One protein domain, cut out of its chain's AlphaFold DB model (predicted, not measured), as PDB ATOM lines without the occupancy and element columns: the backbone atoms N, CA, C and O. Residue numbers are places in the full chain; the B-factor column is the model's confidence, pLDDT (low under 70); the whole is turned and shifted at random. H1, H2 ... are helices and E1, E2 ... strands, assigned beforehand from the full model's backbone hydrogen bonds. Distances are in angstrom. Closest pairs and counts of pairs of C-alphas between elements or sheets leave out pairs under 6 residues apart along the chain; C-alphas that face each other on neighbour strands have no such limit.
ATOM      1  N   ASN A  80     155.115 117.968 176.213       92.12
ATOM      2  CA  ASN A  80     154.213 116.807 176.259       92.12
ATOM      3  C   ASN A  80     153.462 116.649 177.596       92.12
ATOM      4  O   ASN A  80     153.122 115.545 178.026       92.12
ATOM      5  N   THR A  81     153.172 117.769 178.259       88.75
ATOM      6  CA  THR A  81     152.540 117.776 179.581       88.75
ATOM      7  C   THR A  81     151.097 117.266 179.485       88.75
ATOM      8  O   THR A  81     150.411 117.481 178.475       88.75
ATOM      9  N   PRO A  82     150.574 116.577 180.506       87.69
ATOM     10  CA  PRO A  82     149.224 116.044 180.444       87.69
ATOM     11  C   PRO A  82     148.166 117.123 180.684       87.69
ATOM     12  O   PRO A  82     148.441 118.233 181.148       87.69
ATOM     13  N   MET A  83     146.919 116.749 180.402       87.38
ATOM     14  CA  MET A  83     145.737 117.505 180.793       87.38
ATOM     15  C   MET A  83     144.897 116.742 181.810       87.38
ATOM     16  O   MET A  83     144.742 115.524 181.716       87.38
ATOM     17  N   VAL A  84     144.303 117.469 182.755       87.12
ATOM     18  CA  VAL A  84     143.408 116.901 183.773       87.12
ATOM     19  C   VAL A  84     142.057 117.591 183.750       87.12
ATOM     20  O   VAL A  84     141.970 118.810 183.674       87.12
ATOM     21  N   ASN A  85     140.987 116.803 183.847       88.31
ATOM     22  CA  ASN A  85     139.620 117.308 183.893       88.31
ATOM     23  C   ASN A  85     139.225 117.747 185.310       88.31
ATOM     24  O   ASN A  85     139.222 116.940 186.240       88.31
ATOM     25  N   LEU A  86     138.832 119.009 185.457       87.38
ATOM     26  CA  LEU A  86     138.553 119.674 186.726       87.38
ATOM     27  C   LEU A  86     137.103 119.503 187.209       87.38
ATOM     28  O   LEU A  86     136.535 120.424 187.771       87.38
ATOM     29  N   LYS A  87     136.472 118.336 187.048       80.56
ATOM     30  CA  LYS A  87     135.017 118.175 187.290       80.56
ATOM     31  C   LYS A  87     134.514 118.621 188.674       80.56
ATOM     32  O   LYS A  87     133.428 119.171 188.769       80.56
ATOM     33  N   LYS A  88     135.260 118.335 189.748       83.75
ATOM     34  CA  LYS A  88     134.775 118.489 191.139       83.75
ATOM     35  C   LYS A  88     134.965 119.883 191.740       83.75
ATOM     36  O   LYS A  88     134.382 120.156 192.780       83.75
ATOM     37  N   ILE A  89     135.806 120.721 191.138       85.25
ATOM     38  CA  ILE A  89     136.082 122.081 191.630       85.25
ATOM     39  C   ILE A  89     135.179 123.123 190.956       85.25
ATOM     40  O   ILE A  89     135.183 124.289 191.339       85.25
ATOM     41  N   LEU A  90     134.409 122.718 189.942       81.81
ATOM     42  CA  LEU A  90     133.524 123.629 189.231       81.81
ATOM     43  C   LEU A  90     132.307 123.979 190.091       81.81
ATOM     44  O   LEU A  90     131.738 123.087 190.727       81.81
ATOM     45  N   PRO A  91     131.875 125.253 190.075       85.25
ATOM     46  CA  PRO A  91     130.588 125.652 190.623       85.25
ATOM     47  C   PRO A  91     129.440 124.820 190.040       85.25
ATOM     48  O   PRO A  91     129.488 124.413 188.878       85.25
ATOM     49  N   ALA A  92     128.393 124.591 190.833       86.44
ATOM     50  CA  ALA A  92     127.241 123.785 190.419       86.44
ATOM     51  C   ALA A  92     126.493 124.371 189.205       86.44
ATOM     52  O   ALA A  92     125.858 123.634 188.456       86.44
ATOM     53  N   ASP A  93     126.583 125.684 189.000       88.75
ATOM     54  CA  ASP A  93     125.999 126.427 187.885       88.75
ATOM     55  C   ASP A  93     126.948 126.569 186.679       88.75
ATOM     56  O   ASP A  93     126.615 127.243 185.698       88.75
ATOM     57  N   CYS A  94     128.124 125.929 186.712       84.12
ATOM     58  CA  CYS A  94     129.055 125.931 185.592       84.12
ATOM     59  C   CYS A  94     128.414 125.283 184.356       84.12
ATOM     60  O   CYS A  94     128.023 124.117 184.367       84.12
ATOM     61  N   LYS A  95     128.341 126.046 183.262       85.44
ATOM     62  CA  LYS A  95     127.733 125.605 181.996       85.44
ATOM     63  C   LYS A  95     128.715 124.922 181.041       85.44
ATOM     64  O   LYS A  95     128.290 124.423 180.002       85.44
ATOM     65  N   ALA A  96     130.013 124.935 181.349       83.25
ATOM     66  CA  ALA A  96     131.014 124.266 180.525       83.25
ATOM     67  C   ALA A  96     130.834 122.747 180.639       83.25
ATOM     68  O   ALA A  96     130.728 122.219 181.748       83.25
ATOM     69  N   LYS A  97     130.823 122.025 179.512       83.69
ATOM     70  CA  LYS A  97     130.701 120.558 179.540       83.69
ATOM     71  C   LYS A  97     131.977 119.935 180.088       83.69
ATOM     72  O   LYS A  97     131.937 118.901 180.762       83.69
ATOM     73  N   ARG A  98     133.123 120.553 179.793       86.88
ATOM     74  CA  ARG A  98     134.430 120.110 180.263       86.88
ATOM     75  C   ARG A  98     135.342 121.297 180.524       86.88
ATOM     76  O   ARG A  98     135.422 122.213 179.720       86.88
ATOM     77  N   VAL A  99     136.077 121.224 181.630       88.12
ATOM     78  CA  VAL A  99     137.143 122.168 181.968       88.12
ATOM     79  C   VAL A  99     138.409 121.353 182.178       88.12
ATOM     80  O   VAL A  99     138.489 120.564 183.121       88.12
ATOM     81  N   LEU A 100     139.381 121.493 181.282       89.25
ATOM     82  CA  LEU A 100     140.661 120.794 181.381       89.25
ATOM     83  C   LEU A 100     141.765 121.762 181.790       89.25
ATOM     84  O   LEU A 100     141.769 122.893 181.327       89.25
ATOM     85  N   ALA A 101     142.700 121.294 182.613       88.81
ATOM     86  CA  ALA A 101     143.919 121.994 182.997       88.81
ATOM     87  C   ALA A 101     145.136 121.371 182.307       88.81
ATOM     88  O   ALA A 101     145.395 120.185 182.522       88.81
ATOM     89  N   LYS A 102     145.905 122.147 181.533       92.62
ATOM     90  CA  LYS A 102     147.231 121.736 181.021       92.62
ATOM     91  C   LYS A 102     148.275 121.871 182.123       92.62
ATOM     92  O   LYS A 102     148.503 122.965 182.635       92.62
ATOM     93  N   LEU A 103     148.890 120.758 182.516       90.00
ATOM     94  CA  LEU A 103     149.719 120.689 183.718       90.00
ATOM     95  C   LEU A 103     151.178 121.064 183.441       90.00
ATOM     96  O   LEU A 103     152.085 120.253 183.589       90.00
ATOM     97  N   GLU A 104     151.422 122.325 183.096       91.62
ATOM     98  CA  GLU A 104     152.776 122.833 182.820       91.62
ATOM     99  C   GLU A 104     153.731 122.786 184.024       91.62
ATOM    100  O   GLU A 104     154.944 122.880 183.861       91.62
ATOM    101  N   MET A 105     153.205 122.593 185.236       87.31
ATOM    102  CA  MET A 105     154.005 122.310 186.435       87.31
ATOM    103  C   MET A 105     154.710 120.943 186.403       87.31
ATOM    104  O   MET A 105     155.487 120.645 187.302       87.31
ATOM    105  N   GLN A 106     154.407 120.100 185.410       86.56
ATOM    106  CA  GLN A 106     155.039 118.794 185.209       86.56
ATOM    107  C   GLN A 106     156.156 118.805 184.163       86.56
ATOM    108  O   GLN A 106     156.696 117.749 183.855       86.56
ATOM    109  N   ASN A 107     156.521 119.973 183.630       89.25
ATOM    110  CA  ASN A 107     157.813 120.095 182.963       89.25
ATOM    111  C   ASN A 107     158.956 119.861 183.981       89.25
ATOM    112  O   ASN A 107     158.752 120.072 185.181       89.25
ATOM    113  N   PRO A 108     160.148 119.441 183.529       85.19
ATOM    114  CA  PRO A 108     161.271 119.060 184.394       85.19
ATOM    115  C   PRO A 108     161.752 120.139 185.387       85.19
ATOM    116  O   PRO A 108     162.059 119.844 186.541       85.19
ATOM    117  N   GLY A 109     161.801 121.402 184.981       84.62
ATOM    118  CA  GLY A 109     162.098 122.557 185.838       84.62
ATOM    119  C   GLY A 109     160.891 123.038 186.653       84.62
ATOM    120  O   GLY A 109     160.989 123.991 187.429       84.62
ATOM    121  N   GLY A 110     159.743 122.368 186.520       87.56
ATOM    122  CA  GLY A 110     158.539 122.581 187.318       87.56
ATOM    123  C   GLY A 110     157.611 123.673 186.789       87.56
ATOM    124  O   GLY A 110     156.717 124.112 187.518       87.56
ATOM    125  N   ASP A 219     161.462 133.868 170.016       98.19
ATOM    126  CA  ASP A 219     161.556 132.420 170.205       98.19
ATOM    127  C   ASP A 219     160.692 131.938 171.398       98.19
ATOM    128  O   ASP A 219     160.369 130.753 171.511       98.19
ATOM    129  N   ASN A 220     160.273 132.848 172.294       95.00
ATOM    130  CA  ASN A 220     159.336 132.572 173.391       95.00
ATOM    131  C   ASN A 220     157.916 132.239 172.876       95.00
ATOM    132  O   ASN A 220     157.448 131.126 173.138       95.00
ATOM    133  N   PRO A 221     157.196 133.120 172.145       95.44
ATOM    134  CA  PRO A 221     155.923 132.736 171.540       95.44
ATOM    135  C   PRO A 221     156.069 131.576 170.547       95.44
ATOM    136  O   PRO A 221     155.181 130.720 170.512       95.44
ATOM    137  N   ASP A 222     157.181 131.477 169.814       98.00
ATOM    138  CA  ASP A 222     157.407 130.374 168.873       98.00
ATOM    139  C   ASP A 222     157.448 129.006 169.566       98.00
ATOM    140  O   ASP A 222     156.841 128.058 169.062       98.00
ATOM    141  N   ALA A 223     158.013 128.908 170.778       97.88
ATOM    142  CA  ALA A 223     157.959 127.689 171.599       97.88
ATOM    143  C   ALA A 223     156.521 127.158 171.747       97.88
ATOM    144  O   ALA A 223     156.244 125.954 171.734       97.88
ATOM    145  N   HIS A 224     155.571 128.079 171.883       98.12
ATOM    146  CA  HIS A 224     154.169 127.768 172.091       98.12
ATOM    147  C   HIS A 224     153.402 127.542 170.784       98.12
ATOM    148  O   HIS A 224     152.450 126.759 170.787       98.12
ATOM    149  N   ILE A 225     153.823 128.162 169.676       98.31
ATOM    150  CA  ILE A 225     153.304 127.872 168.329       98.31
ATOM    151  C   ILE A 225     153.691 126.454 167.907       98.31
ATOM    152  O   ILE A 225     152.848 125.720 167.394       98.31
ATOM    153  N   GLN A 226     154.951 126.073 168.133       97.56
ATOM    154  CA  GLN A 226     155.513 124.818 167.636       97.56
ATOM    155  C   GLN A 226     155.227 123.615 168.541       97.56
ATOM    156  O   GLN A 226     155.161 122.494 168.045       97.56
ATOM    157  N   ALA A 227     155.029 123.825 169.849       96.00
ATOM    158  CA  ALA A 227     154.798 122.726 170.790       96.00
ATOM    159  C   ALA A 227     153.467 122.846 171.540       96.00
ATOM    160  O   ALA A 227     152.565 122.030 171.355       96.00
ATOM    161  N   THR A 228     153.302 123.869 172.386       97.44
ATOM    162  CA  THR A 228     152.162 123.925 173.322       97.44
ATOM    163  C   THR A 228     150.802 123.926 172.613       97.44
ATOM    164  O   THR A 228     149.909 123.184 173.018       97.44
ATOM    165  N   GLY A 229     150.639 124.716 171.549       97.31
ATOM    166  CA  GLY A 229     149.412 124.770 170.750       97.31
ATOM    167  C   GLY A 229     149.067 123.432 170.082       97.31
ATOM    168  O   GLY A 229     147.956 122.937 170.299       97.31
ATOM    169  N   PRO A 230     149.991 122.821 169.317       97.81
ATOM    170  CA  PRO A 230     149.812 121.484 168.753       97.81
ATOM    171  C   PRO A 230     149.455 120.422 169.792       97.81
ATOM    172  O   PRO A 230     148.512 119.663 169.576       97.81
ATOM    173  N   GLU A 231     150.143 120.402 170.938       96.62
ATOM    174  CA  GLU A 231     149.842 119.468 172.026       96.62
ATOM    175  C   GLU A 231     148.402 119.634 172.531       96.62
ATOM    176  O   GLU A 231     147.686 118.649 172.698       96.62
ATOM    177  N   ILE A 232     147.962 120.878 172.754       96.31
ATOM    178  CA  ILE A 232     146.599 121.181 173.211       96.31
ATOM    179  C   ILE A 232     145.567 120.695 172.199       96.31
ATOM    180  O   ILE A 232     144.605 120.037 172.587       96.31
ATOM    181  N   LEU A 233     145.760 120.997 170.914       96.12
ATOM    182  CA  LEU A 233     144.813 120.612 169.872       96.12
ATOM    183  C   LEU A 233     144.758 119.091 169.681       96.12
ATOM    184  O   LEU A 233     143.681 118.542 169.473       96.12
ATOM    185  N   ALA A 234     145.898 118.405 169.785       95.88
ATOM    186  CA  ALA A 234     145.949 116.949 169.722       95.88
ATOM    187  C   ALA A 234     145.234 116.297 170.920       95.88
ATOM    188  O   ALA A 234     144.524 115.307 170.759       95.88
ATOM    189  N   GLN A 235     145.396 116.863 172.120       93.50
ATOM    190  CA  GLN A 235     144.742 116.386 173.343       93.50
ATOM    191  C   GLN A 235     143.244 116.727 173.379       93.50
ATOM    192  O   GLN A 235     142.463 115.996 173.992       93.50
ATOM    193  N   VAL A 236     142.844 117.833 172.741       93.81
ATOM    194  CA  VAL A 236     141.480 118.374 172.763       93.81
ATOM    195  C   VAL A 236     141.068 118.887 171.375       93.81
ATOM    196  O   VAL A 236     140.993 120.098 171.150       93.81
ATOM    197  N   PRO A 237     140.768 117.986 170.419       94.69
ATOM    198  CA  PRO A 237     140.406 118.385 169.055       94.69
ATOM    199  C   PRO A 237     139.138 119.246 168.989       94.69
ATOM    200  O   PRO A 237     138.946 120.025 168.056       94.69
ATOM    201  N   ASP A 238     138.272 119.130 169.993       91.88
ATOM    202  CA  ASP A 238     137.000 119.827 170.168       91.88
ATOM    203  C   ASP A 238     137.107 121.086 171.050       91.88
ATOM    204  O   ASP A 238     136.099 121.561 171.545       91.88
ATOM    205  N   ILE A 239     138.305 121.656 171.237       93.12
ATOM    206  CA  ILE A 239     138.488 122.890 172.020       93.12
ATOM    207  C   ILE A 239     137.643 124.058 171.480       93.12
ATOM    208  O   ILE A 239     137.697 124.349 170.277       93.12
ATOM    209  N   ASP A 240     136.935 124.735 172.394       91.75
ATOM    210  CA  ASP A 240     136.140 125.943 172.132       91.75
ATOM    211  C   ASP A 240     136.768 127.200 172.746       91.75
ATOM    212  O   ASP A 240     136.734 128.274 172.142       91.75
ATOM    213  N   TYR A 241     137.364 127.086 173.939       94.56
ATOM    214  CA  TYR A 241     138.044 128.194 174.614       94.56
ATOM    215  C   TYR A 241     139.423 127.776 175.107       94.56
ATOM    216  O   TYR A 241     139.575 126.739 175.749       94.56
ATOM    217  N   PHE A 242     140.401 128.647 174.886       94.62
ATOM    218  CA  PHE A 242     141.714 128.613 175.511       94.62
ATOM    219  C   PHE A 242     141.846 129.817 176.444       94.62
ATOM    220  O   PHE A 242     141.754 130.962 175.997       94.62
ATOM    221  N   VAL A 243     142.059 129.567 177.735       93.00
ATOM    222  CA  VAL A 243     142.174 130.610 178.761       93.00
ATOM    223  C   VAL A 243     143.568 130.578 179.378       93.00
ATOM    224  O   VAL A 243     144.003 129.530 179.857       93.00
ATOM    225  N   HIS A 244     144.265 131.717 179.406       90.94
ATOM    226  CA  HIS A 244     145.608 131.808 179.982       90.94
ATOM    227  C   HIS A 244     145.887 133.194 180.586       90.94
ATOM    228  O   HIS A 244     145.481 134.220 180.047       90.94
ATOM    229  N   GLY A 245     146.622 133.227 181.699       86.69
ATOM    230  CA  GLY A 245     147.052 134.470 182.341       86.69
ATOM    231  C   GLY A 245     148.248 135.136 181.665       86.69
ATOM    232  O   GLY A 245     149.140 134.459 181.154       86.69
ATOM    233  N   ILE A 246     148.305 136.465 181.657       83.06
ATOM    234  CA  ILE A 246     149.386 137.186 180.975       83.06
ATOM    235  C   ILE A 246     150.582 137.396 181.914       83.06
ATOM    236  O   ILE A 246     150.500 138.112 182.910       83.06
ATOM    237  N   GLY A 247     151.712 136.777 181.561       84.38
ATOM    238  CA  GLY A 247     153.049 137.088 182.080       84.38
ATOM    239  C   GLY A 247     153.877 137.818 181.022       84.38
ATOM    240  O   GLY A 247     153.653 138.993 180.767       84.38
ATOM    241  N   THR A 248     154.784 137.093 180.356       87.69
ATOM    242  CA  THR A 248     155.551 137.594 179.194       87.69
ATOM    243  C   THR A 248     154.699 137.763 177.930       87.69
ATOM    244  O   THR A 248     155.139 138.376 176.970       87.69
ATOM    245  N   GLY A 249     153.497 137.179 177.893       89.50
ATOM    246  CA  GLY A 249     152.615 137.167 176.719       89.50
ATOM    247  C   GLY A 249     152.865 136.015 175.737       89.50
ATOM    248  O   GLY A 249     151.944 135.628 175.023       89.50
ATOM    249  N   GLY A 250     154.041 135.378 175.767       92.12
ATOM    250  CA  GLY A 250     154.425 134.374 174.766       92.12
ATOM    251  C   GLY A 250     153.482 133.170 174.656       92.12
ATOM    252  O   GLY A 250     153.092 132.799 173.555       92.12
ATOM    253  N   CYS A 251     153.024 132.599 175.777       94.69
ATOM    254  CA  CYS A 251     152.097 131.455 175.755       94.69
ATOM    255  C   CYS A 251     150.750 131.792 175.108       94.69
ATOM    256  O   CYS A 251     150.299 131.087 174.206       94.69
ATOM    257  N   ILE A 252     150.118 132.892 175.528       93.19
ATOM    258  CA  ILE A 252     148.816 133.280 174.981       93.19
ATOM    259  C   ILE A 252     148.924 133.707 173.517       93.19
ATOM    260  O   ILE A 252     148.066 133.341 172.717       93.19
ATOM    261  N   GLN A 253     149.997 134.413 173.154       94.31
ATOM    262  CA  GLN A 253     150.268 134.797 171.775       94.31
ATOM    263  C   GLN A 253     150.515 133.567 170.903       94.31
ATOM    264  O   GLN A 253     149.866 133.413 169.870       94.31
ATOM    265  N   GLY A 254     151.422 132.678 171.308       96.62
ATOM    266  CA  GLY A 254     151.827 131.537 170.499       96.62
ATOM    267  C   GLY A 254     150.733 130.483 170.364       96.62
ATOM    268  O   GLY A 254     150.351 130.124 169.248       96.62
ATOM    269  N   VAL A 255     150.135 130.049 171.479       97.12
ATOM    270  CA  VAL A 255     149.007 129.111 171.414       97.12
ATOM    271  C   VAL A 255     147.812 129.748 170.710       97.12
ATOM    272  O   VAL A 255     147.180 129.098 169.881       97.12
ATOM    273  N   GLY A 256     147.518 131.020 170.991       95.69
ATOM    274  CA  GLY A 256     146.438 131.741 170.326       95.69
ATOM    275  C   GLY A 256     146.629 131.792 168.812       95.69
ATOM    276  O   GLY A 256     145.702 131.475 168.074       95.69
ATOM    277  N   THR A 257     147.840 132.100 168.345       96.88
ATOM    278  CA  THR A 257     148.192 132.131 166.915       96.88
ATOM    279  C   THR A 257     147.999 130.760 166.272       96.88
ATOM    280  O   THR A 257     147.303 130.638 165.261       96.88
ATOM    281  N   PHE A 258     148.539 129.706 166.892       98.31
ATOM    282  CA  PHE A 258     148.379 128.340 166.401       98.31
ATOM    283  C   PHE A 258     146.904 127.920 166.348       98.31
ATOM    284  O   PHE A 258     146.418 127.499 165.294       98.31
ATOM    285  N   LEU A 259     146.163 128.082 167.450       96.19
ATOM    286  CA  LEU A 259     144.755 127.697 167.528       96.19
ATOM    287  C   LEU A 259     143.905 128.493 166.544       96.19
ATOM    288  O   LEU A 259     143.068 127.897 165.882       96.19
ATOM    289  N   LYS A 260     144.143 129.794 166.361       95.56
ATOM    290  CA  LYS A 260     143.413 130.587 165.363       95.56
ATOM    291  C   LYS A 260     143.670 130.132 163.930       95.56
ATOM    292  O   LYS A 260     142.750 130.197 163.120       95.56
ATOM    293  N   SER A 261     144.860 129.612 163.632       97.62
ATOM    294  CA  SER A 261     145.165 129.050 162.309       97.62
ATOM    295  C   SER A 261     144.482 127.699 162.035       97.62
ATOM    296  O   SER A 261     144.253 127.362 160.876       97.62
ATOM    297  N   LYS A 262     144.164 126.913 163.076       97.69
ATOM    298  CA  LYS A 262     143.609 125.547 162.946       97.69
ATOM    299  C   LYS A 262     142.128 125.432 163.316       97.69
ATOM    300  O   LYS A 262     141.414 124.630 162.726       97.69
ATOM    301  N   LYS A 263     141.672 126.224 164.285       95.81
ATOM    302  CA  LYS A 263     140.294 126.339 164.781       95.81
ATOM    303  C   LYS A 263     139.921 127.823 164.942       95.81
ATOM    304  O   LYS A 263     139.933 128.338 166.062       95.81
ATOM    305  N   PRO A 264     139.575 128.528 163.849       95.62
ATOM    306  CA  PRO A 264     139.283 129.968 163.873       95.62
ATOM    307  C   PRO A 264     138.211 130.381 164.897       95.62
ATOM    308  O   PRO A 264     138.309 131.452 165.513       95.62
ATOM    309  N   ASP A 265     137.235 129.499 165.132       94.44
ATOM    310  CA  ASP A 265     136.130 129.711 166.071       94.44
ATOM    311  C   ASP A 265     136.547 129.627 167.545       94.44
ATOM    312  O   ASP A 265     135.908 130.263 168.391       94.44
ATOM    313  N   CYS A 266     137.654 128.936 167.852       93.50
ATOM    314  CA  CYS A 266     138.181 128.811 169.210       93.50
ATOM    315  C   CYS A 266     138.452 130.200 169.794       93.50
ATOM    316  O   CYS A 266     139.193 131.003 169.217       93.50
ATOM    317  N   LYS A 267     137.876 130.518 170.949       93.81
ATOM    318  CA  LYS A 267     138.097 131.793 171.635       93.81
ATOM    319  C   LYS A 267     139.376 131.726 172.463       93.81
ATOM    320  O   LYS A 267     139.661 130.724 173.107       93.81
ATOM    321  N   VAL A 268     140.145 132.808 172.444       92.06
ATOM    322  CA  VAL A 268     141.369 132.966 173.236       92.06
ATOM    323  C   VAL A 268     141.080 134.040 174.273       92.06
ATOM    324  O   VAL A 268     140.737 135.162 173.908       92.06
ATOM    325  N   VAL A 269     141.155 133.679 175.551       92.06
ATOM    326  CA  VAL A 269     140.778 134.541 176.675       92.06
ATOM    327  C   VAL A 269     142.004 134.800 177.538       92.06
ATOM    328  O   VAL A 269     142.596 133.881 178.109       92.06
ATOM    329  N   ALA A 270     142.372 136.071 177.635       88.00
ATOM    330  CA  ALA A 270     143.416 136.539 178.528       88.00
ATOM    331  C   ALA A 270     142.873 136.758 179.939       88.00
ATOM    332  O   ALA A 270     141.796 137.328 180.108       88.00
ATOM    333  N   LEU A 271     143.649 136.353 180.944       87.00
ATOM    334  CA  LEU A 271     143.415 136.723 182.337       87.00
ATOM    335  C   LEU A 271     144.508 137.680 182.816       87.00
ATOM    336  O   LEU A 271     145.694 137.495 182.530       87.00
ATOM    337  N   GLU A 272     144.103 138.676 183.589       84.31
ATOM    338  CA  GLU A 272     144.993 139.612 184.267       84.31
ATOM    339  C   GLU A 272     144.469 139.898 185.683       84.31
ATOM    340  O   GLU A 272     143.284 139.679 185.954       84.31
ATOM    341  N   PRO A 273     145.329 140.340 186.618       84.38
ATOM    342  CA  PRO A 273     144.903 140.690 187.969       84.38
ATOM    343  C   PRO A 273     143.946 141.884 187.939       84.38
ATOM    344  O   PRO A 273     144.195 142.866 187.239       84.38
ATOM    345  N   SER A 274     142.881 141.842 188.742       85.75
ATOM    346  CA  SER A 274     141.890 142.927 188.826       85.75
ATOM    347  C   SER A 274     142.491 144.288 189.199       85.75
ATOM    348  O   SER A 274     141.995 145.335 188.774       85.75
ATOM    349  N   GLU A 275     143.579 144.256 189.959       82.69
ATOM    350  CA  GLU A 275     144.333 145.396 190.459       82.69
ATOM    351  C   GLU A 275     145.252 145.999 189.386       82.69
ATOM    352  O   GLU A 275     145.579 147.177 189.478       82.69
ATOM    353  N   ALA A 276     145.643 145.225 188.365       80.19
ATOM    354  CA  ALA A 276     146.653 145.585 187.366       80.19
ATOM    355  C   ALA A 276     146.159 145.325 185.929       80.19
ATOM    356  O   ALA A 276     146.817 144.645 185.140       80.19
ATOM    357  N   ARG A 277     144.981 145.865 185.593       83.00
ATOM    358  CA  ARG A 277     144.274 145.620 184.322       83.00
ATOM    359  C   ARG A 277     144.797 146.432 183.132       83.00
ATOM    360  O   ARG A 277     144.047 147.161 182.473       83.00
ATOM    361  N   VAL A 278     146.100 146.361 182.889       81.69
ATOM    362  CA  VAL A 278     146.782 147.226 181.916       81.69
ATOM    363  C   VAL A 278     146.302 147.020 180.482       81.69
ATOM    364  O   VAL A 278     146.257 147.977 179.714       81.69
ATOM    365  N   HIS A 279     145.855 145.812 180.126       79.25
ATOM    366  CA  HIS A 279     145.376 145.521 178.772       79.25
ATOM    367  C   HIS A 279     143.983 146.107 178.506       79.25
ATOM    368  O   HIS A 279     143.581 146.246 177.354       79.25
ATOM    369  N   THR A 280     143.265 146.499 179.562       83.00
ATOM    370  CA  THR A 280     142.004 147.256 179.476       83.00
ATOM    371  C   THR A 280     142.171 148.755 179.754       83.00
ATOM    372  O   THR A 280     141.180 149.466 179.902       83.00
ATOM    373  N   GLY A 281     143.414 149.250 179.807       78.81
ATOM    374  CA  GLY A 281     143.728 150.673 179.967       78.81
ATOM    375  C   GLY A 281     143.837 151.165 181.414       78.81
ATOM    376  O   GLY A 281     143.970 152.369 181.629       78.81
ATOM    377  N   ALA A 282     143.799 150.278 182.413       80.94
ATOM    378  CA  ALA A 282     144.093 150.659 183.795       80.94
ATOM    379  C   ALA A 282     145.612 150.849 184.004       80.94
ATOM    380  O   ALA A 282     146.412 150.237 183.294       80.94
ATOM    381  N   PRO A 283     146.052 151.662 184.980       77.19
ATOM    382  CA  PRO A 283     147.464 151.726 185.332       77.19
ATOM    383  C   PRO A 283     147.952 150.385 185.897       77.19
ATOM    384  O   PRO A 283     147.183 149.602 186.461       77.19
ATOM    385  N   MET A 284     149.256 150.138 185.773       74.69
ATOM    386  CA  MET A 284     149.891 149.018 186.457       74.69
ATOM    387  C   MET A 284     149.821 149.234 187.977       74.69
ATOM    388  O   MET A 284     149.916 150.363 188.453       74.69
ATOM    389  N   SER A 285     149.629 148.152 188.730       77.81
ATOM    390  CA  SER A 285     149.598 148.178 190.193       77.81
ATOM    391  C   SER A 285     150.159 146.880 190.767       77.81
ATOM    392  O   SER A 285     150.332 145.876 190.069       77.81
ATOM    393  N   LYS A 286     150.418 146.877 192.072       79.31
ATOM    394  CA  LYS A 286     150.862 145.690 192.804       79.31
ATOM    395  C   LYS A 286     149.707 144.706 192.994       79.31
ATOM    396  O   LYS A 286     148.612 145.096 193.378       79.31
ATOM    397  N   HIS A 287     149.994 143.419 192.813       81.12
ATOM    398  CA  HIS A 287     149.063 142.312 193.047       81.12
ATOM    399  C   HIS A 287     149.806 141.076 193.586       81.12
ATOM    400  O   HIS A 287     151.034 140.984 193.504       81.12
ATOM    401  N   GLY A 288     149.054 140.116 194.137       77.44
ATOM    402  CA  GLY A 288     149.596 138.886 194.739       77.44
ATOM    403  C   GLY A 288     149.823 137.715 193.771       77.44
ATOM    404  O   GLY A 288     150.449 136.727 194.140       77.44
ATOM    405  N   ILE A 289     149.324 137.801 192.533       80.50
ATOM    406  CA  ILE A 289     149.375 136.700 191.549       80.50
ATOM    407  C   ILE A 289     150.774 136.587 190.911       80.50
ATOM    408  O   ILE A 289     151.063 137.195 189.884       80.50
ATOM    409  N   VAL A 290     151.669 135.816 191.529       76.56
ATOM    410  CA  VAL A 290     153.064 135.670 191.075       76.56
ATOM    411  C   VAL A 290     153.157 135.002 189.697       76.56
ATOM    412  O   VAL A 290     152.528 133.984 189.445       76.56
ATOM    413  N   GLY A 291     154.015 135.530 188.819       72.94
ATOM    414  CA  GLY A 291     154.263 134.975 187.481       72.94
ATOM    415  C   GLY A 291     153.398 135.588 186.377       72.94
ATOM    416  O   GLY A 291     153.660 135.334 185.200       72.94
ATOM    417  N   TRP A 292     152.410 136.405 186.748       76.88
ATOM    418  CA  TRP A 292     151.688 137.299 185.841       76.88
ATOM    419  C   TRP A 292     152.316 138.697 185.891       76.88
ATOM    420  O   TRP A 292     153.190 138.945 186.727       76.88
ATOM    421  N   MET A 293     151.932 139.570 184.958       60.47
ATOM    422  CA  MET A 293     152.550 140.880 184.746       60.47
ATOM    423  C   MET A 293     152.623 141.699 186.042       60.47
ATOM    424  O   MET A 293     151.616 142.221 186.501       60.47
ATOM    425  N   ARG A 294     153.828 141.813 186.612       53.47
ATOM    426  CA  ARG A 294     154.089 142.461 187.900       53.47
ATOM    427  C   ARG A 294     154.843 143.769 187.693       53.47
ATOM    428  O   ARG A 294     155.872 143.779 187.024       53.47
ATOM    429  N   GLU A 295     154.421 144.824 188.385       38.62
ATOM    430  CA  GLU A 295     155.297 145.961 188.665       38.62
ATOM    431  C   GLU A 295     156.393 145.493 189.631       38.62
ATOM    432  O   GLU A 295     156.137 145.137 190.788       38.62
ATOM    433  N   CYS A 296     157.614 145.389 189.118       32.97
ATOM    434  CA  CYS A 296     158.822 145.064 189.863       32.97
ATOM    435  C   CYS A 296     158.824 145.655 191.289       32.97
ATOM    436  O   CYS A 296     158.918 146.859 191.470       32.97
ATOM    437  N   CYS A 297     158.794 144.761 192.285       34.16
ATOM    438  CA  CYS A 297     159.125 144.984 193.696       34.16
ATOM    439  C   CYS A 297     158.495 146.196 194.410       34.16
ATOM    440  O   CYS A 297     158.977 147.321 194.353       34.16
ATOM    441  N   GLY A 298     157.570 145.901 195.324       28.20
ATOM    442  CA  GLY A 298     157.432 146.706 196.533       28.20
ATOM    443  C   GLY A 298     156.560 146.027 197.584       28.20
ATOM    444  O   GLY A 298     155.343 146.020 197.455       28.20
ATOM    445  N   THR A 299     157.222 145.448 198.585       32.12
ATOM    446  CA  THR A 299     156.769 145.207 199.970       32.12
ATOM    447  C   THR A 299     155.256 145.119 200.242       32.12
ATOM    448  O   THR A 299     154.595 146.117 200.513       32.12
ATOM    449  N   ARG A 300     154.748 143.880 200.283       27.89
ATOM    450  CA  ARG A 300     153.895 143.325 201.356       27.89
ATOM    451  C   ARG A 300     153.799 141.811 201.145       27.89
ATOM    452  O   ARG A 300     153.366 141.371 200.085       27.89
ATOM    453  N   THR A 301     154.253 141.029 202.117       32.09
ATOM    454  CA  THR A 301     154.162 139.563 202.115       32.09
ATOM    455  C   THR A 301     153.568 139.111 203.437       32.09
ATOM    456  O   THR A 301     154.314 138.797 204.354       32.09
ATOM    457  N   ASP A 302     152.238 139.060 203.496       25.03
ATOM    458  CA  ASP A 302     151.492 138.327 204.530       25.03
ATOM    459  C   ASP A 302     150.621 137.241 203.873       25.03
ATOM    460  O   ASP A 302     149.455 137.054 204.208       25.03
ATOM    461  N   SER A 303     151.160 136.522 202.883       26.80
ATOM    462  CA  SER A 303     150.516 135.291 202.420       26.80
ATOM    463  C   SER A 303     151.545 134.278 201.912       26.80
ATOM    464  O   SER A 303     152.245 134.579 200.938       26.80
ATOM    465  N   PRO A 304     151.610 133.067 202.487       23.86
ATOM    466  CA  PRO A 304     152.288 131.941 201.873       23.86
ATOM    467  C   PRO A 304     151.363 131.401 200.775       23.86
ATOM    468  O   PRO A 304     150.604 130.463 201.000       23.86
ATOM    469  N   SER A 305     151.341 132.039 199.601       24.58
ATOM    470  CA  SER A 305     150.611 131.476 198.463       24.58
ATOM    471  C   SER A 305     151.554 130.595 197.635       24.58
ATOM    472  O   SER A 305     152.627 131.054 197.229       24.58
ATOM    473  N   PRO A 306     151.206 129.318 197.393       23.98
ATOM    474  CA  PRO A 306     151.934 128.495 196.443       23.98
ATOM    475  C   PRO A 306     151.869 129.151 195.060       23.98
ATOM    476  O   PRO A 306     150.845 129.715 194.673       23.98
ATOM    477  N   CYS A 307     152.989 129.087 194.336       24.94
ATOM    478  CA  CYS A 307     153.134 129.561 192.959       24.94
ATOM    479  C   CYS A 307     151.881 129.182 192.148       24.94
ATOM    480  O   CYS A 307     151.543 127.995 192.124       24.94
ATOM    481  N   PRO A 308     151.152 130.140 191.537       28.70
ATOM    482  CA  PRO A 308     149.921 129.792 190.862       28.70
ATOM    483  C   PRO A 308     150.280 128.890 189.690       28.70
ATOM    484  O   PRO A 308     151.039 129.253 188.789       28.70
ATOM    485  N   VAL A 309     149.727 127.683 189.749       29.16
ATOM    486  CA  VAL A 309     149.549 126.793 188.613       29.16
ATOM    487  C   VAL A 309     149.109 127.671 187.443       29.16
ATOM    488  O   VAL A 309     148.122 128.398 187.558       29.16
ATOM    489  N   CYS A 310     149.837 127.641 186.326       33.41
ATOM    490  CA  CYS A 310     149.286 128.106 185.059       33.41
ATOM    491  C   CYS A 310     148.126 127.166 184.732       33.41
ATOM    492  O   CYS A 310     148.301 126.158 184.056       33.41
ATOM    493  N   VAL A 311     146.955 127.443 185.307       35.62
ATOM    494  CA  VAL A 311     145.732 126.720 185.004       35.62
ATOM    495  C   VAL A 311     145.324 127.203 183.630       35.62
ATOM    496  O   VAL A 311     144.660 128.224 183.469       35.62
ATOM    497  N   LEU A 312     145.801 126.483 182.626       45.69
ATOM    498  CA  LEU A 312     145.278 126.622 181.294       45.69
ATOM    499  C   LEU A 312     143.896 125.992 181.276       45.69
ATOM    500  O   LEU A 312     143.815 124.769 181.278       45.69
ATOM    501  N   LEU A 313     142.837 126.796 181.283       49.72
ATOM    502  CA  LEU A 313     141.486 126.257 181.187       49.72
ATOM    503  C   LEU A 313     141.155 126.068 179.712       49.72
ATOM    504  O   LEU A 313     141.088 127.028 178.944       49.72
ATOM    505  N   VAL A 314     140.955 124.813 179.332       46.53
ATOM    506  CA  VAL A 314     140.348 124.449 178.059       46.53
ATOM    507  C   VAL A 314     138.884 124.135 178.321       46.53
ATOM    508  O   VAL A 314     138.586 123.192 179.060       46.53
ATOM    509  N   LEU A 315     137.989 124.943 177.750       48.59
ATOM    510  CA  LEU A 315     136.546 124.720 177.842       48.59
ATOM    511  C   LEU A 315     136.051 124.046 176.561       48.59
ATOM    512  O   LEU A 315     136.416 124.478 175.464       48.59
ATOM    513  N   GLY A 316     135.245 122.999 176.732       37.34
ATOM    514  CA  GLY A 316     134.428 122.358 175.696       37.34
ATOM    515  C   GLY A 316     133.059 121.977 176.240       37.34
ATOM    516  O   GLY A 316     132.822 122.196 177.457       37.34
TER     517      GLY A 316
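This is residues 80 to 110 and 219 to 316 of the 316 residues of the protein "Hypothetical protein" of Haptolina ericina (UniProt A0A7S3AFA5). With little regular structure, a twisted five-stranded sheet has H1 and H2 on one face, in two layers, and a long loop, residues 272 to 311. The 129 printed residues hold, in order, E1, E2, H1, E3, H2, E4 and E5, class mixed. The mixed sheet runs E1, E2, E5, E3, E4. The whole is compact, radius of gyration of the C-alphas 15.4 A, spans 44 by 38 by 34 A.

E3, residues 241 to 245, and E4, 267 to 271, are parallel, N 242 and O 267 2.8 A apart. H2, 250 to 262, is over both, its height over the sheet 9.6 A, in a right-handed strand-helix-strand unit. H1, 219 to 235, touches H2 at a steep tilt of 51 degrees. Within hydrogen-bond range is every O i to N i+4 pair in H2, 10 of 13 in H1.

E1, 83 to 85, begins at C-alpha (145.737, 117.505, 180.793); E5, 312 to 315, ends at (136.546, 124.720, 177.842). H1 is 23.4 A long.

Residues 111 to 218 are not printed, C-alphas 110 and 219 20.0 A apart; residues 293 to 316 have pLDDT under 70.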